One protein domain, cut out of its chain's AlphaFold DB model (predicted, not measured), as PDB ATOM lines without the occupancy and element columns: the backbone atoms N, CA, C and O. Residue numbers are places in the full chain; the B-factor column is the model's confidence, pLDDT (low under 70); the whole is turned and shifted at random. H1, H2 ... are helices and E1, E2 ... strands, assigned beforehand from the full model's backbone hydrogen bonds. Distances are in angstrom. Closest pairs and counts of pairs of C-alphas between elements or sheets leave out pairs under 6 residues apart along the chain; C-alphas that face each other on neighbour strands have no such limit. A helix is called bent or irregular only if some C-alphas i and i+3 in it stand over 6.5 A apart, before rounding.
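Overview. This is residues 14 to 162 and 369 to 402 of the 414 residues of the protein "Actin-related protein 5" of Dinothrombium tinctorium (UniProt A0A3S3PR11). A twisted five-stranded sheet makes the middle of the domain, with helices H1 and H2 over one face and H3 and H4 over the other, three layers in all. Beyond the sheet's E3 edge comes a small two-stranded hairpin, E4 and E5; past the E7 edge H5 lies side by side with H2. The printed part has 183 residues, with named elements in the order E1 E2 E3 E4 E5 H1 E6 H2 E7 H3 H4 H5, class mixed. The whole is compact, with a radius of gyration of the C-alphas of 16.1 A and spans of 48 by 34 by 34 A.

Arrangement. The mixed sheet runs E3 (residues 49 to 52), E2 (36 to 41), E1 (28 to 32), E6 (119 to 123), E7 (147 to 152). E1, E2 and E3 form a meander, each strand the antiparallel neighbour of the one before; N 31 and O 38, and N 39 and O 49, are each 2.9 A apart, within hydrogen-bond range. E6 is parallel to E1, with N 30 and O 120 2.8 A apart, and to E7, with N 149 and O 119 2.8 A apart. H1, residues 94 to 107, is on the sheet at a height of 10.6 A. H2, residues 129 to 142, is on the same face; E6, H2 and E7 are a strand-helix-strand unit, two parallel strands with a helix between, its crossover right-handed. H1 and H2 only just touch, with 3 pairs of C-alphas within 8 A, the closest Glu 98 and Leu 138 at 7.4 A. On the opposite face H4, residues 369 to 380, has a height of 8.4 A and lies over E1 and E6. H3, residues 153 to 161, stands up from the sheet and touches H4, about perpendicular at 75 degrees; the closest C-alphas, Ser 157 and Ala 370, are 4.1 A apart. H5, residues 388 to 401, only grazes the sheet and touches H2 at a shallow tilt of 7 degrees, opposite ways; the closest C-alphas, Ser 133 and His 396, are 5.9 A apart. E3 runs on into E4, residues 55 to 58, at 67 degrees. E4 and E5, residues 65 to 68, are an antiparallel hairpin, with N 56 and O 67 2.8 A apart. Every O i to N i+4 pair is within hydrogen-bond range in H1, H2 and H3, 7 of 8 in H4, and 4 of 10 in H5, beside 6 of 11 O i to N i+3 pairs.

Along the chain. E1 begins at C-alpha 28 (187.799, 191.638, 151.939). E2 is 16.9 A long, E7 17.4 A, H1 19.6 A, H2 19.1 A and H4 15.7 A. H5, 16.2 A long, is irregular, with C-alphas 393 and 396 9.5 A apart, and ends at C-alpha 401 (172.643, 171.904, 153.371).

Size, cuts and confidence. The C-alphas farthest apart, Lys 61 and Ile 162, are 53.2 A apart. Residues 163 to 368 are not printed, and C-alphas 162 and 369 are 11.2 A apart across the cut. The links E5 to H1 and H1 to E6 are long. Confidence is under 70 at residues 399 to 402.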
ATOM      1  N   ASP A  14     202.865 194.101 141.760       92.88
ATOM      2  CA  ASP A  14     201.741 194.563 142.564       92.88
ATOM      3  C   ASP A  14     202.236 195.459 143.720       92.88
ATOM      4  O   ASP A  14     203.273 195.201 144.340       92.88
ATOM      5  N   PRO A  15     201.533 196.562 144.032       93.94
ATOM      6  CA  PRO A  15     201.957 197.454 145.100       93.94
ATOM      7  C   PRO A  15     201.707 196.835 146.481       93.94
ATOM      8  O   PRO A  15     200.638 196.288 146.751       93.94
ATOM      9  N   PHE A  16     202.657 197.025 147.398       95.06
ATOM     10  CA  PHE A  16     202.444 196.767 148.823       95.06
ATOM     11  C   PHE A  16     201.754 197.963 149.476       95.06
ATOM     12  O   PHE A  16     202.300 199.070 149.521       95.06
ATOM     13  N   TYR A  17     200.568 197.737 150.030       94.25
ATOM     14  CA  TYR A  17     199.841 198.743 150.789       94.25
ATOM     15  C   TYR A  17     200.217 198.683 152.271       94.25
ATOM     16  O   TYR A  17     200.442 197.619 152.845       94.25
ATOM     17  N   ALA A  18     200.277 199.848 152.916       91.88
ATOM     18  CA  ALA A  18     200.323 199.907 154.370       91.88
ATOM     19  C   ALA A  18     198.929 199.603 154.927       91.88
ATOM     20  O   ALA A  18     197.945 200.206 154.488       91.88
ATOM     21  N   TYR A  19     198.852 198.702 155.906       90.50
ATOM     22  CA  TYR A  19     197.595 198.421 156.587       90.50
ATOM     23  C   TYR A  19     197.104 199.659 157.346       90.50
ATOM     24  O   TYR A  19     197.887 200.347 158.006       90.50
ATOM     25  N   SER A  20     195.802 199.937 157.255       88.69
ATOM     26  CA  SER A  20     195.156 201.024 157.990       88.69
ATOM     27  C   SER A  20     194.067 200.459 158.904       88.69
ATOM     28  O   SER A  20     193.174 199.779 158.395       88.69
ATOM     29  N   PRO A  21     194.057 200.803 160.209       87.44
ATOM     30  CA  PRO A  21     193.014 200.371 161.148       87.44
ATOM     31  C   PRO A  21     191.588 200.762 160.735       87.44
ATOM     32  O   PRO A  21     190.614 200.195 161.210       87.44
ATOM     33  N   GLN A  22     191.429 201.723 159.817       88.88
ATOM     34  CA  GLN A  22     190.122 202.092 159.260       88.88
ATOM     35  C   GLN A  22     189.430 200.946 158.495       88.88
ATOM     36  O   GLN A  22     188.248 201.056 158.173       88.88
ATOM     37  N   PHE A  23     190.177 199.897 158.141       91.56
ATOM     38  CA  PHE A  23     189.659 198.713 157.468       91.56
ATOM     39  C   PHE A  23     189.265 197.599 158.442       91.56
ATOM     40  O   PHE A  23     188.687 196.612 157.991       91.56
ATOM     41  N   ASP A  24     189.525 197.740 159.748       89.75
ATOM     42  CA  ASP A  24     189.232 196.710 160.749       89.75
ATOM     43  C   ASP A  24     187.769 196.240 160.652       89.75
ATOM     44  O   ASP A  24     186.827 197.034 160.686       89.75
ATOM     45  N   GLY A  25     187.579 194.927 160.495       89.94
ATOM     46  CA  GLY A  25     186.259 194.301 160.368       89.94
ATOM     47  C   GLY A  25     185.543 194.530 159.030       89.94
ATOM     48  O   GLY A  25     184.505 193.914 158.794       89.94
ATOM     49  N   ILE A  26     186.083 195.357 158.127       96.56
ATOM     50  CA  ILE A  26     185.544 195.520 156.773       96.56
ATOM     51  C   ILE A  26     185.828 194.248 155.965       96.56
ATOM     52  O   ILE A  26     186.987 193.826 155.920       96.56
ATOM     53  N   PRO A  27     184.825 193.648 155.293       98.19
ATOM     54  CA  PRO A  27     185.048 192.458 154.483       98.19
ATOM     55  C   PRO A  27     186.060 192.682 153.352       98.19
ATOM     56  O   PRO A  27     186.024 193.712 152.672       98.19
ATOM     57  N   ILE A  28     186.920 191.694 153.112       98.44
ATOM     58  CA  ILE A  28     187.799 191.638 151.939       98.44
ATOM     59  C   ILE A  28     187.049 190.908 150.826       98.44
ATOM     60  O   ILE A  28     186.576 189.787 151.008       98.44
ATOM     61  N   VAL A  29     186.945 191.545 149.665       98.62
ATOM     62  CA  VAL A  29     186.271 191.010 148.479       98.62
ATOM     63  C   VAL A  29     187.319 190.443 147.533       98.62
ATOM     64  O   VAL A  29     188.140 191.198 147.014       98.62
ATOM     65  N   ILE A  30     187.263 189.136 147.289       98.44
ATOM     66  CA  ILE A  30     188.142 188.376 146.400       98.44
ATOM     67  C   ILE A  30     187.310 187.864 145.217       98.44
ATOM     68  O   ILE A  30     186.634 186.840 145.296       98.44
ATOM     69  N   ASP A  31     187.372 188.569 144.090       97.25
ATOM     70  CA  ASP A  31     186.939 188.024 142.799       97.25
ATOM     71  C   ASP A  31     188.070 187.127 142.272       97.25
ATOM     72  O   ASP A  31     189.000 187.595 141.612       97.25
ATOM     73  N   ASN A  32     188.013 185.842 142.629       95.62
ATOM     74  CA  ASN A  32     188.977 184.796 142.296       95.62
ATOM     75  C   ASN A  32     188.796 184.301 140.849       95.62
ATOM     76  O   ASN A  32     188.570 183.120 140.582       95.62
ATOM     77  N   GLY A  33     188.868 185.223 139.892       89.81
ATOM     78  CA  GLY A  33     188.731 184.916 138.476       89.81
ATOM     79  C   GLY A  33     189.932 184.144 137.927       89.81
ATOM     80  O   GLY A  33     191.084 184.396 138.275       89.81
ATOM     81  N   ALA A  34     189.680 183.235 136.987       82.12
ATOM     82  CA  ALA A  34     190.735 182.409 136.402       82.12
ATOM     83  C   ALA A  34     191.685 183.162 135.432       82.12
ATOM     84  O   ALA A  34     192.771 182.681 135.126       82.12
ATOM     85  N   TYR A  35     191.313 184.360 134.953       83.81
ATOM     86  CA  TYR A  35     192.256 185.263 134.264       83.81
ATOM     87  C   TYR A  35     192.921 186.217 135.236       83.81
ATOM     88  O   TYR A  35     194.138 186.193 135.392       83.81
ATOM     89  N   ASN A  36     192.101 187.058 135.860       89.38
ATOM     90  CA  ASN A  36     192.531 188.052 136.817       89.38
ATOM     91  C   ASN A  36     191.840 187.779 138.141       89.38
ATOM     92  O   ASN A  36     190.619 187.612 138.161       89.38
ATOM     93  N   CYS A  37     192.628 187.808 139.207       95.75
ATOM     94  CA  CYS A  37     192.130 187.951 140.558       95.75
ATOM     95  C   CYS A  37     192.002 189.449 140.866       95.75
ATOM     96  O   CYS A  37     192.903 190.228 140.536       95.75
ATOM     97  N   ARG A  38     190.875 189.866 141.450       97.69
ATOM     98  CA  ARG A  38     190.648 191.256 141.876       97.69
ATOM     99  C   ARG A  38     190.330 191.286 143.353       97.69
ATOM    100  O   ARG A  38     189.412 190.596 143.796       97.69
ATOM    101  N   VAL A  39     191.063 192.107 144.098       98.38
ATOM    102  CA  VAL A  39     190.932 192.163 145.553       98.38
ATOM    103  C   VAL A  39     190.860 193.590 146.062       98.38
ATOM    104  O   VAL A  39     191.597 194.455 145.601       98.38
ATOM    105  N   GLY A  40     189.995 193.834 147.042       97.62
ATOM    106  CA  GLY A  40     189.942 195.085 147.797       97.62
ATOM    107  C   GLY A  40     188.968 194.999 148.968       97.62
ATOM    108  O   GLY A  40     188.307 193.978 149.160       97.62
ATOM    109  N   PHE A  41     188.873 196.072 149.749       97.62
ATOM    110  CA  PHE A  41     187.947 196.142 150.879       97.62
ATOM    111  C   PHE A  41     186.542 196.546 150.427       97.62
ATOM    112  O   PHE A  41     186.373 197.327 149.489       97.62
ATOM    113  N   ALA A  42     185.513 196.054 151.121       96.75
ATOM    114  CA  ALA A  42     184.123 196.253 150.716       96.75
ATOM    115  C   ALA A  42     183.679 197.737 150.668       96.75
ATOM    116  O   ALA A  42     182.755 198.120 149.945       96.75
ATOM    117  N   ASN A  43     184.333 198.598 151.449       94.75
ATOM    118  CA  ASN A  43     184.051 200.033 151.508       94.75
ATOM    119  C   ASN A  43     184.768 200.854 150.417       94.75
ATOM    120  O   ASN A  43     184.513 202.053 150.302       94.75
ATOM    121  N   GLU A  44     185.635 200.245 149.605       94.56
ATOM    122  CA  GLU A  44     186.369 200.936 148.542       94.56
ATOM    123  C   GLU A  44     185.643 200.871 147.196       94.56
ATOM    124  O   GLU A  44     184.947 199.916 146.886       94.56
ATOM    125  N   GLN A  45     185.809 201.893 146.353       92.75
ATOM    126  CA  GLN A  45     185.123 201.958 145.051       92.75
ATOM    127  C   GLN A  45     185.828 201.173 143.938       92.75
ATOM    128  O   GLN A  45     185.284 201.033 142.848       92.75
ATOM    129  N   LYS A  46     187.066 200.728 144.167       95.50
ATOM    130  CA  LYS A  46     187.884 199.997 143.195       95.50
ATOM    131  C   LYS A  46     188.703 198.930 143.918       95.50
ATOM    132  O   LYS A  46     189.091 199.173 145.063       95.50
ATOM    133  N   PRO A  47     189.019 197.804 143.261       96.94
ATOM    134  CA  PRO A  47     189.951 196.834 143.814       96.94
ATOM    135  C   PRO A  47     191.335 197.471 144.009       96.94
ATOM    136  O   PRO A  47     191.791 198.266 143.183       96.94
ATOM    137  N   LYS A  48     192.003 197.104 145.105       95.62
ATOM    138  CA  LYS A  48     193.402 197.434 145.420       95.62
ATOM    139  C   LYS A  48     194.385 196.677 144.541       95.62
ATOM    140  O   LYS A  48     195.414 197.235 144.164       95.62
ATOM    141  N   LEU A  49     194.071 195.414 144.267       97.31
ATOM    142  CA  LEU A  49     194.911 194.478 143.530       97.31
ATOM    143  C   LEU A  49     194.130 193.949 142.332       97.31
ATOM    144  O   LEU A  49     192.973 193.549 142.473       97.31
ATOM    145  N   VAL A  50     194.764 193.946 141.161       95.19
ATOM    146  CA  VAL A  50     194.248 193.325 139.936       95.19
ATOM    147  C   VAL A  50     195.424 192.665 139.233       95.19
ATOM    148  O   VAL A  50     196.231 193.348 138.606       95.19
ATOM    149  N   PHE A  51     195.518 191.344 139.327       94.19
ATOM    150  CA  PHE A  51     196.680 190.601 138.843       94.19
ATOM    151  C   PHE A  51     196.282 189.304 138.152       94.19
ATOM    152  O   PHE A  51     195.209 188.753 138.406       94.19
ATOM    153  N   ARG A  52     197.150 188.804 137.264       91.12
ATOM    154  CA  ARG A  52     196.938 187.514 136.591       91.12
ATOM    155  C   ARG A  52     196.921 186.389 137.629       91.12
ATOM    156  O   ARG A  52     197.851 186.275 138.412       91.12
ATOM    157  N   ASN A  53     195.905 185.529 137.622       93.06
ATOM    158  CA  ASN A  53     195.755 184.474 138.632       93.06
ATOM    159  C   ASN A  53     196.628 183.246 138.314       93.06
ATOM    160  O   ASN A  53     196.149 182.184 137.922       93.06
ATOM    161  N   LEU A  54     197.942 183.452 138.360       93.25
ATOM    162  CA  LEU A  54     198.974 182.508 137.953       93.25
ATOM    163  C   LEU A  54     200.176 182.652 138.886       93.25
ATOM    164  O   LEU A  54     200.461 183.748 139.362       93.25
ATOM    165  N   ILE A  55     200.934 181.575 139.060       96.31
ATOM    166  CA  ILE A  55     202.234 181.597 139.734       96.31
ATOM    167  C   ILE A  55     203.328 181.028 138.834       96.31
ATOM    168  O   ILE A  55     203.058 180.193 137.967       96.31
ATOM    169  N   ALA A  56     204.576 181.408 139.095       94.81
ATOM    170  CA  ALA A  56     205.769 180.766 138.558       94.81
ATOM    171  C   ALA A  56     206.708 180.378 139.708       94.81
ATOM    172  O   ALA A  56     207.172 181.237 140.455       94.81
ATOM    173  N   LYS A  57     207.011 179.079 139.838       93.38
ATOM    174  CA  LYS A  57     208.011 178.568 140.791       93.38
ATOM    175  C   LYS A  57     209.366 178.460 140.081       93.38
ATOM    176  O   LYS A  57     209.577 177.553 139.271       93.38
ATOM    177  N   LEU A  58     210.274 179.392 140.354       90.81
ATOM    178  CA  LEU A  58     211.617 179.456 139.778       90.81
ATOM    179  C   LEU A  58     212.635 178.706 140.648       90.81
ATOM    180  O   LEU A  58     212.532 178.640 141.874       90.81
ATOM    181  N   ARG A  59     213.667 178.143 140.009       84.62
ATOM    182  CA  ARG A  59     214.796 177.537 140.728       84.62
ATOM    183  C   ARG A  59     215.687 178.642 141.295       84.62
ATOM    184  O   ARG A  59     216.499 179.203 140.565       84.62
ATOM    185  N   GLY A  60     215.552 178.931 142.586       79.81
ATOM    186  CA  GLY A  60     216.442 179.855 143.287       79.81
ATOM    187  C   GLY A  60     217.725 179.187 143.799       79.81
ATOM    188  O   GLY A  60     217.878 177.965 143.786       79.81
ATOM    189  N   LYS A  61     218.688 180.010 144.239       76.62
ATOM    190  CA  LYS A  61     220.028 179.561 144.678       76.62
ATOM    191  C   LYS A  61     220.040 178.825 146.025       76.62
ATOM    192  O   LYS A  61     220.982 178.083 146.288       76.62
ATOM    193  N   LYS A  62     219.051 179.075 146.888       81.94
ATOM    194  CA  LYS A  62     218.905 178.441 148.212       81.94
ATOM    195  C   LYS A  62     217.499 177.887 148.415       81.94
ATOM    196  O   LYS A  62     217.361 176.745 148.826       81.94
ATOM    197  N   GLU A  63     216.491 178.677 148.064       83.06
ATOM    198  CA  GLU A  63     215.076 178.306 148.115       83.06
ATOM    199  C   GLU A  63     214.406 178.636 146.777       83.06
ATOM    200  O   GLU A  63     214.925 179.486 146.044       83.06
ATOM    201  N   PRO A  64     213.313 177.942 146.411       85.38
ATOM    202  CA  PRO A  64     212.540 178.292 145.228       85.38
ATOM    203  C   PRO A  64     211.985 179.711 145.367       85.38
ATOM    204  O   PRO A  64     211.396 180.061 146.384       85.38
ATOM    205  N   GLU A  65     212.169 180.518 144.329       92.00
ATOM    206  CA  GLU A  65     211.561 181.844 144.242       92.00
ATOM    207  C   GLU A  65     210.177 181.687 143.617       92.00
ATOM    208  O   GLU A  65     210.029 181.033 142.581       92.00
ATOM    209  N   ILE A  66     209.154 182.235 144.267       95.06
ATOM    210  CA  ILE A  66     207.769 182.142 143.812       95.06
ATOM    211  C   ILE A  66     207.326 183.537 143.399       95.06
ATOM    212  O   ILE A  66     207.348 184.455 144.210       95.06
ATOM    213  N   LEU A  67     206.934 183.674 142.136       95.25
ATOM    214  CA  LEU A  67     206.364 184.900 141.587       95.25
ATOM    215  C   LEU A  67     204.871 184.691 141.356       95.25
ATOM    216  O   LEU A  67     204.470 183.625 140.876       95.25
ATOM    217  N   VAL A  68     204.062 185.697 141.667       96.69
ATOM    218  CA  VAL A  68     202.603 185.652 141.537       96.69
ATOM    219  C   VAL A  68     202.158 186.777 140.612       96.69
ATOM    220  O   VAL A  68     202.605 187.912 140.732       96.69
ATOM    221  N   GLY A  69     201.278 186.456 139.667       93.94
ATOM    222  CA  GLY A  69     200.601 187.427 138.818       93.94
ATOM    223  C   GLY A  69     201.517 188.455 138.170       93.94
ATOM    224  O   GLY A  69     202.294 188.116 137.276       93.94
ATOM    225  N   ASN A  70     201.375 189.713 138.586       93.44
ATOM    226  CA  ASN A  70     202.064 190.831 137.955       93.44
ATOM    227  C   ASN A  70     203.558 190.920 138.312       93.44
ATOM    228  O   ASN A  70     204.299 191.632 137.636       93.44
ATOM    229  N   ASP A  71     204.029 190.149 139.296       93.75
ATOM    230  CA  ASP A  71     205.459 190.029 139.611       93.75
ATOM    231  C   ASP A  71     206.218 189.214 138.547       93.75
ATOM    232  O   ASP A  71     207.450 189.216 138.483       93.75
ATOM    233  N   ILE A  72     205.487 188.517 137.671       90.50
ATOM    234  CA  ILE A  72     206.043 187.787 136.536       90.50
ATOM    235  C   ILE A  72     206.252 188.764 135.373       90.50
ATOM    236  O   ILE A  72     205.369 188.973 134.545       90.50
ATOM    237  N   SER A  73     207.458 189.322 135.279       86.06
ATOM    238  CA  SER A  73     207.807 190.315 134.252       86.06
ATOM    239  C   SER A  73     207.745 189.783 132.815       86.06
ATOM    240  O   SER A  73     207.363 190.514 131.906       86.06
ATOM    241  N   ASN A  74     208.102 188.513 132.589       83.75
ATOM    242  CA  ASN A  74     208.078 187.891 131.262       83.75
ATOM    243  C   ASN A  74     207.394 186.514 131.299       83.75
ATOM    244  O   ASN A  74     208.028 185.489 131.563       83.75
ATOM    245  N   LEU A  75     206.094 186.501 130.990       80.50
ATOM    246  CA  LEU A  75     205.267 185.289 130.936       80.50
ATOM    247  C   LEU A  75     205.766 184.267 129.903       80.50
ATOM    248  O   LEU A  75     205.676 183.064 130.148       80.50
ATOM    249  N   GLU A  76     206.302 184.711 128.763       78.75
ATOM    250  CA  GLU A  76     206.773 183.808 127.705       78.75
ATOM    251  C   GLU A  76     208.021 183.031 128.132       78.75
ATOM    252  O   GLU A  76     208.117 181.823 127.888       78.75
ATOM    253  N   ALA A  77     208.947 183.705 128.817       82.62
ATOM    254  CA  ALA A  77     210.185 183.113 129.312       82.62
ATOM    255  C   ALA A  77     209.924 182.003 130.343       82.62
ATOM    256  O   ALA A  77     210.651 181.007 130.381       82.62
ATOM    257  N   VAL A  78     208.867 182.140 131.147       84.50
ATOM    258  CA  VAL A  78     208.515 181.185 132.211       84.50
ATOM    259  C   VAL A  78     207.293 180.327 131.881       84.50
ATOM    260  O   VAL A  78     206.800 179.617 132.753       84.50
ATOM    261  N   LYS A  79     206.819 180.329 130.626       82.88
ATOM    262  CA  LYS A  79     205.536 179.722 130.216       82.88
ATOM    263  C   LYS A  79     205.318 178.284 130.696       82.88
ATOM    264  O   LYS A  79     204.215 177.916 131.079       82.88
ATOM    265  N   TRP A  80     206.374 177.471 130.711       84.94
ATOM    266  CA  TRP A  80     206.321 176.061 131.118       84.94
ATOM    267  C   TRP A  80     206.228 175.862 132.642       84.94
ATOM    268  O   TRP A  80     205.839 174.793 133.122       84.94
ATOM    269  N   LEU A  81     206.584 176.892 133.407       90.94
ATOM    270  CA  LEU A  81     206.562 176.918 134.870       90.94
ATOM    271  C   LEU A  81     205.266 177.519 135.426       90.94
ATOM    272  O   LEU A  81     205.021 177.391 136.624       90.94
ATOM    273  N   LEU A  82     204.440 178.136 134.573       90.81
ATOM    274  CA  LEU A  82     203.181 178.752 134.980       90.81
ATOM    275  C   LEU A  82     202.206 177.709 135.529       90.81
ATOM    276  O   LEU A  82     202.024 176.637 134.944       90.81
ATOM    277  N   ARG A  83     201.571 178.031 136.653       93.31
ATOM    278  CA  ARG A  83     200.488 177.250 137.264       93.31
ATOM    279  C   ARG A  83     199.349 178.185 137.651       93.31
ATOM    280  O   ARG A  83     199.602 179.304 138.076       93.31
ATOM    281  N   SER A  84     198.117 177.723 137.489       91.62
ATOM    282  CA  SER A  84     196.898 178.417 137.917       91.62
ATOM    283  C   SER A  84     196.299 177.647 139.093       91.62
ATOM    284  O   SER A  84     196.312 176.415 139.031       91.62
ATOM    285  N   PRO A  85     195.737 178.311 140.120       94.56
ATOM    286  CA  PRO A  85     194.965 177.604 141.137       94.56
ATOM    287  C   PRO A  85     193.649 177.042 140.581       94.56
ATOM    288  O   PRO A  85     193.095 176.089 141.135       94.56
ATOM    289  N   LEU A  86     193.160 177.616 139.473       88.75
ATOM    290  CA  LEU A  86     191.899 177.254 138.835       88.75
ATOM    291  C   LEU A  86     192.096 176.424 137.568       88.75
ATOM    292  O   LEU A  86     192.844 176.804 136.663       88.75
ATOM    293  N   GLU A  87     191.293 175.372 137.448       81.50
ATOM    294  CA  GLU A  87     191.059 174.618 136.223       81.50
ATOM    295  C   GLU A  87     189.590 174.756 135.822       81.50
ATOM    296  O   GLU A  87     188.684 174.468 136.600       81.50
ATOM    297  N   ALA A  88     189.334 175.237 134.600       72.75
ATOM    298  CA  ALA A  88     187.975 175.486 134.106       72.75
ATOM    299  C   ALA A  88     187.095 176.307 135.083       72.75
ATOM    300  O   ALA A  88     185.902 176.043 135.218       72.75
ATOM    301  N   ASN A  89     187.691 177.321 135.726       77.94
ATOM    302  CA  ASN A  89     187.069 178.205 136.725       77.94
ATOM    303  C   ASN A  89     186.741 177.555 138.084       77.94
ATOM    304  O   ASN A  89     186.057 178.166 138.897       77.94
ATOM    305  N   VAL A  90     187.232 176.342 138.350       85.00
ATOM    306  CA  VAL A  90     187.117 175.654 139.643       85.00
ATOM    307  C   VAL A  90     188.498 175.593 140.289       85.00
ATOM    308  O   VAL A  90     189.459 175.217 139.623       85.00
ATOM    309  N   VAL A  91     188.611 175.935 141.575       91.38
ATOM    310  CA  VAL A  91     189.879 175.777 142.306       91.38
ATOM    311  C   VAL A  91     190.156 174.291 142.526       91.38
ATOM    312  O   VAL A  91     189.359 173.599 143.158       91.38
ATOM    313  N   THR A  92     191.282 173.810 142.003       91.06
ATOM    314  CA  THR A  92     191.718 172.407 142.128       91.06
ATOM    315  C   THR A  92     193.121 172.273 142.716       91.06
ATOM    316  O   THR A  92     193.423 171.251 143.329       91.06
ATOM    317  N   GLN A  93     193.965 173.300 142.573       94.19
ATOM    318  CA  GLN A  93     195.335 173.329 143.091       94.19
ATOM    319  C   GLN A  93     195.387 174.208 144.349       94.19
ATOM    320  O   GLN A  93     195.660 175.407 144.280       94.19
ATOM    321  N   PHE A  94     195.066 173.619 145.504       96.75
ATOM    322  CA  PHE A  94     194.948 174.347 146.777       96.75
ATOM    323  C   PHE A  94     196.286 174.857 147.316       96.75
ATOM    324  O   PHE A  94     196.313 175.920 147.921       96.75
ATOM    325  N   ASP A  95     197.390 174.171 147.020       96.56
ATOM    326  CA  ASP A  95     198.745 174.642 147.332       96.56
ATOM    327  C   ASP A  95     199.094 175.920 146.552       96.56
ATOM    328  O   ASP A  95     199.758 176.821 147.056       96.56
ATOM    329  N   VAL A  96     198.625 176.021 145.305       97.31
ATOM    330  CA  VAL A  96     198.751 177.239 144.496       97.31
ATOM    331  C   VAL A  96     197.803 178.322 145.010       97.31
ATOM    332  O   VAL A  96     198.177 179.491 145.047       97.31
ATOM    333  N   GLN A  97     196.591 177.949 145.425       98.06
ATOM    334  CA  GLN A  97     195.609 178.892 145.962       98.06
ATOM    335  C   GLN A  97     196.069 179.519 147.285       98.06
ATOM    336  O   GLN A  97     195.848 180.711 147.484       98.06
ATOM    337  N   GLU A  98     196.722 178.747 148.155       97.69
ATOM    338  CA  GLU A  98     197.345 179.229 149.393       97.69
ATOM    339  C   GLU A  98     198.407 180.296 149.093       97.69
ATOM    340  O   GLU A  98     198.323 181.407 149.604       97.69
ATOM    341  N   ILE A  99     199.308 180.037 148.139       97.81
ATOM    342  CA  ILE A  99     200.299 181.030 147.681       97.81
ATOM    343  C   ILE A  99     199.618 182.315 147.175       97.81
ATOM    344  O   ILE A  99     200.088 183.421 147.439       97.81
ATOM    345  N   VAL A 100     198.509 182.190 146.439       98.06
ATOM    346  CA  VAL A 100     197.745 183.353 145.963       98.06
ATOM    347  C   VAL A 100     197.099 184.116 147.124       98.06
ATOM    348  O   VAL A 100     197.073 185.344 147.093       98.06
ATOM    349  N   PHE A 101     196.611 183.440 148.163       98.00
ATOM    350  CA  PHE A 101     196.104 184.108 149.363       98.00
ATOM    351  C   PHE A 101     197.213 184.806 150.156       98.00
ATOM    352  O   PHE A 101     197.021 185.953 150.562       98.00
ATOM    353  N   ASP A 102     198.389 184.195 150.287       96.81
ATOM    354  CA  ASP A 102     199.556 184.833 150.905       96.81
ATOM    355  C   ASP A 102     199.964 186.105 150.150       96.81
ATOM    356  O   ASP A 102     200.212 187.148 150.764       96.81
ATOM    357  N   HIS A 103     199.965 186.054 148.810       97.25
ATOM    358  CA  HIS A 103     200.169 187.229 147.956       97.25
ATOM    359  C   HIS A 103     199.144 188.318 148.260       97.25
ATOM    360  O   HIS A 103     199.511 189.464 148.500       97.25
ATOM    361  N   ILE A 104     197.862 187.958 148.309       97.75
ATOM    362  CA  ILE A 104     196.770 188.896 148.566       97.75
ATOM    363  C   ILE A 104     196.929 189.581 149.927       97.75
ATOM    364  O   ILE A 104     196.930 190.810 149.998       97.75
ATOM    365  N   PHE A 105     197.054 188.817 151.012       97.12
ATOM    366  CA  PHE A 105     197.056 189.385 152.361       97.12
ATOM    367  C   PHE A 105     198.319 190.209 152.631       97.12
ATOM    368  O   PHE A 105     198.218 191.319 153.160       97.12
ATOM    369  N   SER A 106     199.482 189.737 152.168       95.62
ATOM    370  CA  SER A 106     200.742 190.477 152.300       95.62
ATOM    371  C   SER A 106     200.729 191.808 151.540       95.62
ATOM    372  O   SER A 106     201.148 192.827 152.098       95.62
ATOM    373  N   HIS A 107     200.190 191.842 150.316       96.38
ATOM    374  CA  HIS A 107     200.081 193.075 149.528       96.38
ATOM    375  C   HIS A 107     199.021 194.036 150.071       96.38
ATOM    376  O   HIS A 107     199.179 195.247 149.931       96.38
ATOM    377  N   LEU A 108     197.989 193.547 150.764       96.12
ATOM    378  CA  LEU A 108     197.061 194.398 151.526       96.12
ATOM    379  C   LEU A 108     197.668 194.951 152.831       96.12
ATOM    380  O   LEU A 108     197.029 195.754 153.513       96.12
ATOM    381  N   GLY A 109     198.895 194.551 153.176       94.31
ATOM    382  CA  GLY A 109     199.601 194.994 154.377       94.31
ATOM    383  C   GLY A 109     199.265 194.196 155.635       94.31
ATOM    384  O   GLY A 109     199.763 194.548 156.704       94.31
ATOM    385  N   ILE A 110     198.466 193.133 155.519       93.25
ATOM    386  CA  ILE A 110     198.104 192.241 156.624       93.25
ATOM    387  C   ILE A 110     199.268 191.269 156.821       93.25
ATOM    388  O   ILE A 110     199.637 190.532 155.907       93.25
ATOM    389  N   ARG A 111     199.906 191.315 157.993       84.56
ATOM    390  CA  ARG A 111     201.127 190.531 158.287       84.56
ATOM    391  C   ARG A 111     200.896 189.455 159.335       84.56
ATOM    392  O   ARG A 111     201.772 188.631 159.591       84.56
ATOM    393  N   GLU A 112     199.739 189.490 159.969       85.06
ATOM    394  CA  GLU A 112     199.273 188.498 160.908       85.06
ATOM    395  C   GLU A 112     198.906 187.208 160.171       85.06
ATOM    396  O   GLU A 112     198.350 187.226 159.078       85.06
ATOM    397  N   SER A 113     199.159 186.066 160.811       82.38
ATOM    398  CA  SER A 113     198.707 184.765 160.302       82.38
ATOM    399  C   SER A 113     197.192 184.570 160.410       82.38
ATOM    400  O   SER A 113     196.640 183.662 159.803       82.38
ATOM    401  N   SER A 114     196.519 185.403 161.208       90.75
ATOM    402  CA  SER A 114     195.069 185.403 161.366       90.75
ATOM    403  C   SER A 114     194.496 186.626 160.672       90.75
ATOM    404  O   SER A 114     194.847 187.751 161.017       90.75
ATOM    405  N   ILE A 115     193.563 186.409 159.755       94.88
ATOM    406  CA  ILE A 115     192.896 187.481 159.023       94.88
ATOM    407  C   ILE A 115     191.652 187.904 159.809       94.88
ATOM    408  O   ILE A 115     190.697 187.144 159.936       94.88
ATOM    409  N   SER A 116     191.649 189.122 160.353       93.31
ATOM    410  CA  SER A 116     190.559 189.668 161.186       93.31
ATOM    411  C   SER A 116     189.343 190.167 160.388       93.31
ATOM    412  O   SER A 116     188.417 190.742 160.961       93.31
ATOM    413  N   HIS A 117     189.321 189.936 159.075       96.62
ATOM    414  CA  HIS A 117     188.290 190.419 158.160       96.62
ATOM    415  C   HIS A 117     187.427 189.272 157.636       96.62
ATOM    416  O   HIS A 117     187.973 188.240 157.236       96.62
ATOM    417  N   PRO A 118     186.098 189.448 157.549       97.69
ATOM    418  CA  PRO A 118     185.259 188.559 156.761       97.69
ATOM    419  C   PRO A 118     185.738 188.491 155.307       97.69
ATOM    420  O   PRO A 118     186.204 189.490 154.760       97.69
ATOM    421  N   ILE A 119     185.579 187.340 154.659       98.12
ATOM    422  CA  ILE A 119     185.945 187.164 153.248       98.12
ATOM    423  C   ILE A 119     184.684 187.018 152.405       98.12
ATOM    424  O   ILE A 119     183.829 186.188 152.706       98.12
ATOM    425  N   VAL A 120     184.581 187.791 151.326       97.50
ATOM    426  CA  VAL A 120     183.644 187.520 150.233       97.50
ATOM    427  C   VAL A 120     184.433 186.950 149.072       97.50
ATOM    428  O   VAL A 120     185.347 187.608 148.588       97.50
ATOM    429  N   ILE A 121     184.096 185.747 148.620       96.19
ATOM    430  CA  ILE A 121     184.792 185.090 147.510       96.19
ATOM    431  C   ILE A 121     183.793 184.524 146.508       96.19
ATOM    432  O   ILE A 121     182.755 183.979 146.889       96.19
ATOM    433  N   ASN A 122     184.068 184.673 145.214       90.50
ATOM    434  CA  ASN A 122     183.208 184.094 144.189       90.50
ATOM    435  C   ASN A 122     183.486 182.603 143.946       90.50
ATOM    436  O   ASN A 122     184.570 182.083 144.203       90.50
ATOM    437  N   GLU A 123     182.481 181.914 143.418       84.81
ATOM    438  CA  GLU A 123     182.555 180.517 142.994       84.81
ATOM    439  C   GLU A 123     181.791 180.319 141.670       84.81
ATOM    440  O   GLU A 123     180.823 181.038 141.404       84.81
ATOM    441  N   PRO A 124     182.191 179.363 140.811       79.38
ATOM    442  CA  PRO A 124     181.440 179.046 139.599       79.38
ATOM    443  C   PRO A 124     180.098 178.382 139.944       79.38
ATOM    444  O   PRO A 124     180.002 177.740 140.988       79.38
ATOM    445  N   PRO A 125     179.077 178.432 139.070       75.69
ATOM    446  CA  PRO A 125     177.855 177.644 139.244       75.69
ATOM    447  C   PRO A 125     178.145 176.149 139.438       75.69
ATOM    448  O   PRO A 125     179.006 175.595 138.755       75.69
ATOM    449  N   ALA A 126     177.392 175.493 140.328       74.38
ATOM    450  CA  ALA A 126     177.500 174.056 140.600       74.38
ATOM    451  C   ALA A 126     178.933 173.594 140.939       74.38
ATOM    452  O   ALA A 126     179.395 172.550 140.468       74.38
ATOM    453  N   ILE A 127     179.648 174.383 141.751       76.00
ATOM    454  CA  ILE A 127     180.991 174.029 142.219       76.00
ATOM    455  C   ILE A 127     180.976 172.640 142.888       76.00
ATOM    456  O   ILE A 127     180.081 172.348 143.692       76.00
ATOM    457  N   PRO A 128     181.959 171.763 142.611       82.62
ATOM    458  CA  PRO A 128     182.087 170.519 143.351       82.62
ATOM    459  C   PRO A 128     182.253 170.795 144.846       82.62
ATOM    460  O   PRO A 128     183.125 171.565 145.253       82.62
ATOM    461  N   LEU A 129     181.448 170.125 145.670       81.81
ATOM    462  CA  LEU A 129     181.424 170.344 147.119       81.81
ATOM    463  C   LEU A 129     182.793 170.150 147.765       81.81
ATOM    464  O   LEU A 129     183.177 170.957 148.596       81.81
ATOM    465  N   TRP A 130     183.561 169.155 147.316       86.25
ATOM    466  CA  TRP A 130     184.936 168.952 147.772       86.25
ATOM    467  C   TRP A 130     185.814 170.193 147.542       86.25
ATOM    468  O   TRP A 130     186.543 170.603 148.440       86.25
ATOM    469  N   CYS A 131     185.695 170.847 146.380       89.12
ATOM    470  CA  CYS A 131     186.463 172.060 146.094       89.12
ATOM    471  C   CYS A 131     186.053 173.207 147.024       89.12
ATOM    472  O   CYS A 131     186.904 173.909 147.564       89.12
ATOM    473  N   ARG A 132     184.743 173.367 147.244       87.50
ATOM    474  CA  ARG A 132     184.207 174.381 148.156       87.50
ATOM    475  C   ARG A 132     184.642 174.140 149.602       87.50
ATOM    476  O   ARG A 132     185.074 175.081 150.259       87.50
ATOM    477  N   SER A 133     184.564 172.899 150.085       88.81
ATOM    478  CA  SER A 133     184.983 172.526 151.439       88.81
ATOM    479  C   SER A 133     186.463 172.820 151.674       88.81
ATOM    480  O   SER A 133     186.783 173.410 152.697       88.81
ATOM    481  N   ASN A 134     187.344 172.523 150.712       92.56
ATOM    482  CA  ASN A 134     188.772 172.840 150.842       92.56
ATOM    483  C   ASN A 134     189.058 174.350 150.869       92.56
ATOM    484  O   ASN A 134     189.942 174.781 151.598       92.56
ATOM    485  N   ILE A 135     188.315 175.176 150.115       94.12
ATOM    486  CA  ILE A 135     188.435 176.642 150.234       94.12
ATOM    487  C   ILE A 135     188.040 177.111 151.636       94.12
ATOM    488  O   ILE A 135     188.718 177.959 152.215       94.12
ATOM    489  N   PHE A 136     186.956 176.563 152.187       93.44
ATOM    490  CA  PHE A 136     186.499 176.904 153.534       93.44
ATOM    491  C   PHE A 136     187.507 176.459 154.591       93.44
ATOM    492  O   PHE A 136     187.825 177.244 155.474       93.44
ATOM    493  N   GLU A 137     188.038 175.242 154.480       93.44
ATOM    494  CA  GLU A 137     189.077 174.724 155.372       93.44
ATOM    495  C   GLU A 137     190.334 175.599 155.323       93.44
ATOM    496  O   GLU A 137     190.804 176.049 156.364       93.44
ATOM    497  N   LEU A 138     190.813 175.939 154.123       95.31
ATOM    498  CA  LEU A 138     191.964 176.821 153.943       95.31
ATOM    499  C   LEU A 138     191.737 178.179 154.634       95.31
ATOM    500  O   LEU A 138     192.564 178.628 155.425       95.31
ATOM    501  N   LEU A 139     190.589 178.820 154.404       96.31
ATOM    502  CA  LEU A 139     190.285 180.131 154.983       96.31
ATOM    503  C   LEU A 139     190.025 180.083 156.503       96.31
ATOM    504  O   LEU A 139     190.500 180.958 157.233       96.31
ATOM    505  N   PHE A 140     189.295 179.087 157.010       95.81
ATOM    506  CA  PHE A 140     188.944 178.998 158.432       95.81
ATOM    507  C   PHE A 140     190.047 178.408 159.307       95.81
ATOM    508  O   PHE A 140     190.220 178.868 160.437       95.81
ATOM    509  N   GLU A 141     190.792 177.415 158.829       94.12
ATOM    510  CA  GLU A 141     191.799 176.732 159.641       94.12
ATOM    511  C   GLU A 141     193.191 177.340 159.471       94.12
ATOM    512  O   GLU A 141     193.843 177.637 160.480       94.12
ATOM    513  N   CYS A 142     193.624 177.619 158.234       95.06
ATOM    514  CA  CYS A 142     194.940 178.225 157.995       95.06
ATOM    515  C   CYS A 142     194.921 179.732 158.277       95.06
ATOM    516  O   CYS A 142     195.743 180.218 159.054       95.06
ATOM    517  N   TYR A 143     193.944 180.457 157.719       96.81
ATOM    518  CA  TYR A 143     193.871 181.924 157.830       96.81
ATOM    519  C   TYR A 143     192.977 182.435 158.964       96.81
ATOM    520  O   TYR A 143     192.981 183.632 159.261       96.81
ATOM    521  N   ARG A 144     192.222 181.549 159.630       96.62
ATOM    522  CA  ARG A 144     191.387 181.874 160.801       96.62
ATOM    523  C   ARG A 144     190.422 183.035 160.566       96.62
ATOM    524  O   ARG A 144     190.147 183.795 161.497       96.62
ATOM    525  N   VAL A 145     189.900 183.154 159.345       97.12
ATOM    526  CA  VAL A 145     188.950 184.220 159.007       97.12
ATOM    527  C   VAL A 145     187.701 184.106 159.896       97.12
ATOM    528  O   VAL A 145     187.279 182.992 160.220       97.12
ATOM    529  N   PRO A 146     187.082 185.220 160.321       96.50
ATOM    530  CA  PRO A 146     185.910 185.181 161.192       96.50
ATOM    531  C   PRO A 146     184.680 184.585 160.497       96.50
ATOM    532  O   PRO A 146     183.908 183.851 161.122       96.50
ATOM    533  N   SER A 147     184.484 184.894 159.214       95.94
ATOM    534  CA  SER A 147     183.309 184.465 158.459       95.94
ATOM    535  C   SER A 147     183.505 184.588 156.946       95.94
ATOM    536  O   SER A 147     184.292 185.415 156.481       95.94
ATOM    537  N   ILE A 148     182.769 183.790 156.169       94.94
ATOM    538  CA  ILE A 148     182.884 183.710 154.705       94.94
ATOM    539  C   ILE A 148     181.509 183.891 154.055       94.94
ATOM    540  O   ILE A 148     180.531 183.264 154.464       94.94
ATOM    541  N   LEU A 149     181.438 184.708 153.008       91.81
ATOM    542  CA  LEU A 149     180.306 184.794 152.090       91.81
ATOM    543  C   LEU A 149     180.760 184.315 150.708       91.81
ATOM    544  O   LEU A 149     181.713 184.852 150.149       91.81
ATOM    545  N   THR A 150     180.063 183.329 150.145       90.38
ATOM    546  CA  THR A 150     180.269 182.930 148.750       90.38
ATOM    547  C   THR A 150     179.116 183.363 147.867       90.38
ATOM    548  O   THR A 150     177.976 183.486 148.318       90.38
ATOM    549  N   GLY A 151     179.408 183.580 146.591       84.81
ATOM    550  CA  GLY A 151     178.377 183.801 145.589       84.81
ATOM    551  C   GLY A 151     178.907 183.656 144.175       84.81
ATOM    552  O   GLY A 151     180.107 183.544 143.943       84.81
ATOM    553  N   ILE A 152     177.990 183.621 143.218       85.12
ATOM    554  CA  ILE A 152     178.345 183.382 141.824       85.12
ATOM    555  C   ILE A 152     178.675 184.714 141.154       85.12
ATOM    556  O   ILE A 152     177.906 185.669 141.249       85.12
ATOM    557  N   ASP A 153     179.811 184.766 140.464       87.00
ATOM    558  CA  ASP A 153     180.362 185.957 139.808       87.00
ATOM    559  C   ASP A 153     179.351 186.680 138.902       87.00
ATOM    560  O   ASP A 153     179.158 187.896 138.998       87.00
ATOM    561  N   ALA A 154     178.644 185.926 138.065       83.50
ATOM    562  CA  ALA A 154     177.656 186.469 137.150       83.50
ATOM    563  C   ALA A 154     176.410 186.991 137.880       83.50
ATOM    564  O   ALA A 154     175.833 187.996 137.462       83.50
ATOM    565  N   LEU A 155     176.026 186.364 138.999       85.50
ATOM    566  CA  LEU A 155     174.925 186.841 139.840       85.50
ATOM    567  C   LEU A 155     175.305 188.094 140.623       85.50
ATOM    568  O   LEU A 155     174.460 188.969 140.788       85.50
ATOM    569  N   PHE A 156     176.557 188.221 141.059       89.88
ATOM    570  CA  PHE A 156     177.051 189.470 141.628       89.88
ATOM    571  C   PHE A 156     176.991 190.599 140.597       89.88
ATOM    572  O   PHE A 156     176.419 191.653 140.876       89.88
ATOM    573  N   SER A 157     177.484 190.355 139.382       91.69
ATOM    574  CA  SER A 157     177.401 191.325 138.287       91.69
ATOM    575  C   SER A 157     175.955 191.723 137.972       91.69
ATOM    576  O   SER A 157     175.640 192.911 137.872       91.69
ATOM    577  N   TYR A 158     175.050 190.745 137.899       88.69
ATOM    578  CA  TYR A 158     173.619 190.980 137.720       88.69
ATOM    579  C   TYR A 158     173.027 191.833 138.850       88.69
ATOM    580  O   TYR A 158     172.378 192.841 138.586       88.69
ATOM    581  N   TYR A 159     173.302 191.476 140.106       87.81
ATOM    582  CA  TYR A 159     172.805 192.179 141.290       87.81
ATOM    583  C   TYR A 159     173.274 193.639 141.372       87.81
ATOM    584  O   TYR A 159     172.549 194.512 141.863       87.81
ATOM    585  N   TYR A 160     174.483 193.915 140.883       91.88
ATOM    586  CA  TYR A 160     175.005 195.272 140.794       91.88
ATOM    587  C   TYR A 160     174.235 196.117 139.770       91.88
ATOM    588  O   TYR A 160     173.889 197.259 140.062       91.88
ATOM    589  N   ASN A 161     173.944 195.543 138.599       90.88
ATOM    590  CA  ASN A 161     173.383 196.268 137.458       90.88
ATOM    591  C   ASN A 161     171.850 196.361 137.474       90.88
ATOM    592  O   ASN A 161     171.296 197.398 137.122       90.88
ATOM    593  N   ILE A 162     171.155 195.272 137.818       82.19
ATOM    594  CA  ILE A 162     169.703 195.141 137.635       82.19
ATOM    595  C   ILE A 162     169.050 194.430 138.842       82.19
ATOM    596  O   ILE A 162     168.520 193.325 138.712       82.19
ATOM    597  N   ASN A 369     182.103 194.361 137.259       94.50
ATOM    598  CA  ASN A 369     180.861 194.348 138.031       94.50
ATOM    599  C   ASN A 369     180.631 193.073 138.851       94.50
ATOM    600  O   ASN A 369     179.865 193.115 139.808       94.50
ATOM    601  N   ALA A 370     181.303 191.960 138.541       92.44
ATOM    602  CA  ALA A 370     181.328 190.806 139.439       92.44
ATOM    603  C   ALA A 370     181.937 191.175 140.807       92.44
ATOM    604  O   ALA A 370     181.360 190.859 141.846       92.44
ATOM    605  N   TRP A 371     183.050 191.916 140.811       97.12
ATOM    606  CA  TRP A 371     183.673 192.441 142.026       97.12
ATOM    607  C   TRP A 371     182.814 193.536 142.675       97.12
ATOM    608  O   TRP A 371     182.580 193.484 143.881       97.12
ATOM    609  N   ASP A 372     182.264 194.477 141.894       96.81
ATOM    610  CA  ASP A 372     181.393 195.536 142.437       96.81
ATOM    611  C   ASP A 372     180.122 194.967 143.090       96.81
ATOM    612  O   ASP A 372     179.656 195.452 144.124       96.81
ATOM    613  N   GLY A 373     179.565 193.912 142.499       94.56
ATOM    614  CA  GLY A 373     178.418 193.191 143.024       94.56
ATOM    615  C   GLY A 373     178.738 192.403 144.284       94.56
ATOM    616  O   GLY A 373     177.964 192.462 145.235       94.56
ATOM    617  N   ALA A 374     179.888 191.724 144.328       95.25
ATOM    618  CA  ALA A 374     180.362 191.026 145.522       95.25
ATOM    619  C   ALA A 374     180.605 192.012 146.674       95.25
ATOM    620  O   ALA A 374     180.219 191.762 147.814       95.25
ATOM    621  N   ARG A 375     181.165 193.182 146.358       96.06
ATOM    622  CA  ARG A 375     181.345 194.299 147.282       96.06
ATOM    623  C   ARG A 375     180.025 194.803 147.856       96.06
ATOM    624  O   ARG A 375     179.900 194.950 149.069       96.06
ATOM    625  N   LYS A 376     179.045 195.068 146.993       93.38
ATOM    626  CA  LYS A 376     177.704 195.490 147.410       93.38
ATOM    627  C   LYS A 376     177.036 194.414 148.276       93.38
ATOM    628  O   LYS A 376     176.544 194.712 149.358       93.38
ATOM    629  N   ALA A 377     177.117 193.154 147.849       90.69
ATOM    630  CA  ALA A 377     176.602 191.999 148.577       90.69
ATOM    631  C   ALA A 377     177.236 191.838 149.971       90.69
ATOM    632  O   ALA A 377     176.535 191.486 150.915       90.69
ATOM    633  N   ALA A 378     178.527 192.142 150.123       92.62
ATOM    634  CA  ALA A 378     179.212 192.112 151.416       92.62
ATOM    635  C   ALA A 378     178.541 193.019 152.460       92.62
ATOM    636  O   ALA A 378     178.481 192.669 153.637       92.62
ATOM    637  N   MET A 379     178.038 194.177 152.021       89.19
ATOM    638  CA  MET A 379     177.354 195.144 152.878       89.19
ATOM    639  C   MET A 379     175.879 194.777 153.077       89.19
ATOM    640  O   MET A 379     175.391 194.769 154.208       89.19
ATOM    641  N   ASP A 380     175.189 194.428 151.989       88.56
ATOM    642  CA  ASP A 380     173.741 194.191 151.984       88.56
ATOM    643  C   ASP A 380     173.349 192.856 152.648       88.56
ATOM    644  O   ASP A 380     172.239 192.720 153.162       88.56
ATOM    645  N   PHE A 381     174.261 191.877 152.679       86.69
ATOM    646  CA  PHE A 381     174.029 190.524 153.198       86.69
ATOM    647  C   PHE A 381     174.945 190.171 154.377       86.69
ATOM    648  O   PHE A 381     175.398 189.032 154.511       86.69
ATOM    649  N   SER A 382     175.214 191.140 155.256       86.31
ATOM    650  CA  SER A 382     176.037 190.932 156.459       86.31
ATOM    651  C   SER A 382     175.527 189.804 157.374       86.31
ATOM    652  O   SER A 382     176.326 189.129 158.017       86.31
ATOM    653  N   ASP A 383     174.220 189.512 157.368       83.56
ATOM    654  CA  ASP A 383     173.590 188.408 158.110       83.56
ATOM    655  C   ASP A 383     173.712 187.032 157.421       83.56
ATOM    656  O   ASP A 383     173.207 186.027 157.937       83.56
ATOM    657  N   LYS A 384     174.310 186.973 156.223       86.06
ATOM    658  CA  LYS A 384     174.424 185.752 155.405       86.06
ATOM    659  C   LYS A 384     175.789 185.083 155.454       86.06
ATOM    660  O   LYS A 384     175.900 183.963 154.964       86.06
ATOM    661  N   PHE A 385     176.794 185.724 156.038       90.75
ATOM    662  CA  PHE A 385     178.116 185.126 156.181       90.75
ATOM    663  C   PHE A 385     178.050 183.864 157.050       90.75
ATOM    664  O   PHE A 385     177.433 183.867 158.112       90.75
ATOM    665  N   VAL A 386     178.722 182.805 156.603       91.06
ATOM    666  CA  VAL A 386     178.942 181.594 157.398       91.06
ATOM    667  C   VAL A 386     180.056 181.894 158.383       91.06
ATOM    668  O   VAL A 386     181.142 182.303 157.969       91.06
ATOM    669  N   SER A 387     179.803 181.732 159.678       94.00
ATOM    670  CA  SER A 387     180.826 181.991 160.697       94.00
ATOM    671  C   SER A 387     181.783 180.811 160.856       94.00
ATOM    672  O   SER A 387     181.428 179.662 160.593       94.00
ATOM    673  N   ARG A 388     182.994 181.079 161.351       93.62
ATOM    674  CA  ARG A 388     183.947 180.017 161.692       93.62
ATOM    675  C   ARG A 388     183.381 179.044 162.729       93.62
ATOM    676  O   ARG A 388     183.569 177.842 162.593       93.62
ATOM    677  N   GLN A 389     182.676 179.563 163.735       92.69
ATOM    678  CA  GLN A 389     182.052 178.745 164.775       92.69
ATOM    679  C   GLN A 389     180.990 177.810 164.182       92.69
ATOM    680  O   GLN A 389     181.011 176.617 164.452       92.69
ATOM    681  N   GLU A 390     180.127 178.327 163.304       90.25
ATOM    682  CA  GLU A 390     179.128 177.522 162.587       90.25
ATOM    683  C   GLU A 390     179.783 176.407 161.757       90.25
ATOM    684  O   GLU A 390     179.334 175.264 161.782       90.25
ATOM    685  N   PHE A 391     180.887 176.706 161.067       89.81
ATOM    686  CA  PHE A 391     181.634 175.695 160.316       89.81
ATOM    687  C   PHE A 391     182.255 174.616 161.220       89.81
ATOM    688  O   PHE A 391     182.239 173.439 160.861       89.81
ATOM    689  N   GLN A 392     182.767 174.990 162.394       89.31
ATOM    690  CA  GLN A 392     183.330 174.050 163.370       89.31
ATOM    691  C   GLN A 392     182.260 173.161 164.011       89.31
ATOM    692  O   GLN A 392     182.485 171.964 164.182       89.31
ATOM    693  N   ASP A 393     181.095 173.728 164.325       89.12
ATOM    694  CA  ASP A 393     180.000 173.010 164.981       89.12
ATOM    695  C   ASP A 393     179.290 172.044 164.027       89.12
ATOM    696  O   ASP A 393     178.889 170.949 164.427       89.12
ATOM    697  N   CYS A 394     179.122 172.437 162.762       84.31
ATOM    698  CA  CYS A 394     178.347 171.668 161.791       84.31
ATOM    699  C   CYS A 394     179.213 170.827 160.831       84.31
ATOM    700  O   CYS A 394     178.702 169.930 160.154       84.31
ATOM    701  N   GLY A 395     180.523 171.079 160.782       79.69
ATOM    702  CA  GLY A 395     181.481 170.355 159.949       79.69
ATOM    703  C   GLY A 395     181.347 170.624 158.444       79.69
ATOM    704  O   GLY A 395     180.518 171.404 157.974       79.69
ATOM    705  N   HIS A 396     182.181 169.950 157.646       75.12
ATOM    706  CA  HIS A 396     182.286 170.199 156.198       75.12
ATOM    707  C   HIS A 396     181.019 169.845 155.410       75.12
ATOM    708  O   HIS A 396     180.754 170.430 154.358       75.12
ATOM    709  N   GLU A 397     180.233 168.897 155.916       73.31
ATOM    710  CA  GLU A 397     179.013 168.407 155.274       73.31
ATOM    711  C   GLU A 397     177.866 169.420 155.356       73.31
ATOM    712  O   GLU A 397     177.041 169.485 154.449       73.31
ATOM    713  N   TYR A 398     177.853 170.285 156.371       70.81
ATOM    714  CA  TYR A 398     176.816 171.303 156.532       70.81
ATOM    715  C   TYR A 398     176.810 172.350 155.416       70.81
ATOM    716  O   TYR A 398     175.753 172.867 155.057       70.81
ATOM    717  N   ILE A 399     177.958 172.603 154.775       69.88
ATOM    718  CA  ILE A 399     178.024 173.477 153.593       69.88
ATOM    719  C   ILE A 399     177.091 172.980 152.486       69.88
ATOM    720  O   ILE A 399     176.605 173.794 151.707       69.88
ATOM    721  N   LYS A 400     176.822 171.670 152.410       66.12
ATOM    722  CA  LYS A 400     175.866 171.105 151.456       66.12
ATOM    723  C   LYS A 400     174.470 171.640 151.762       66.12
ATOM    724  O   LYS A 400     173.828 172.212 150.898       66.12
ATOM    725  N   GLU A 401     174.017 171.547 152.997       64.06
ATOM    726  CA  GLU A 401     172.643 171.904 153.371       64.06
ATOM    727  C   GLU A 401     172.443 173.408 153.625       64.06
ATOM    728  O   GLU A 401     171.311 173.882 153.715       64.06
ATOM    729  N   HIS A 402     173.530 174.180 153.702       65.81
ATOM    730  CA  HIS A 402     173.472 175.611 153.966       65.81
ATOM    731  C   HIS A 402     172.689 176.371 152.880       65.81
ATOM    732  O   HIS A 402     172.797 176.101 151.690       65.81
TER     733      HIS A 402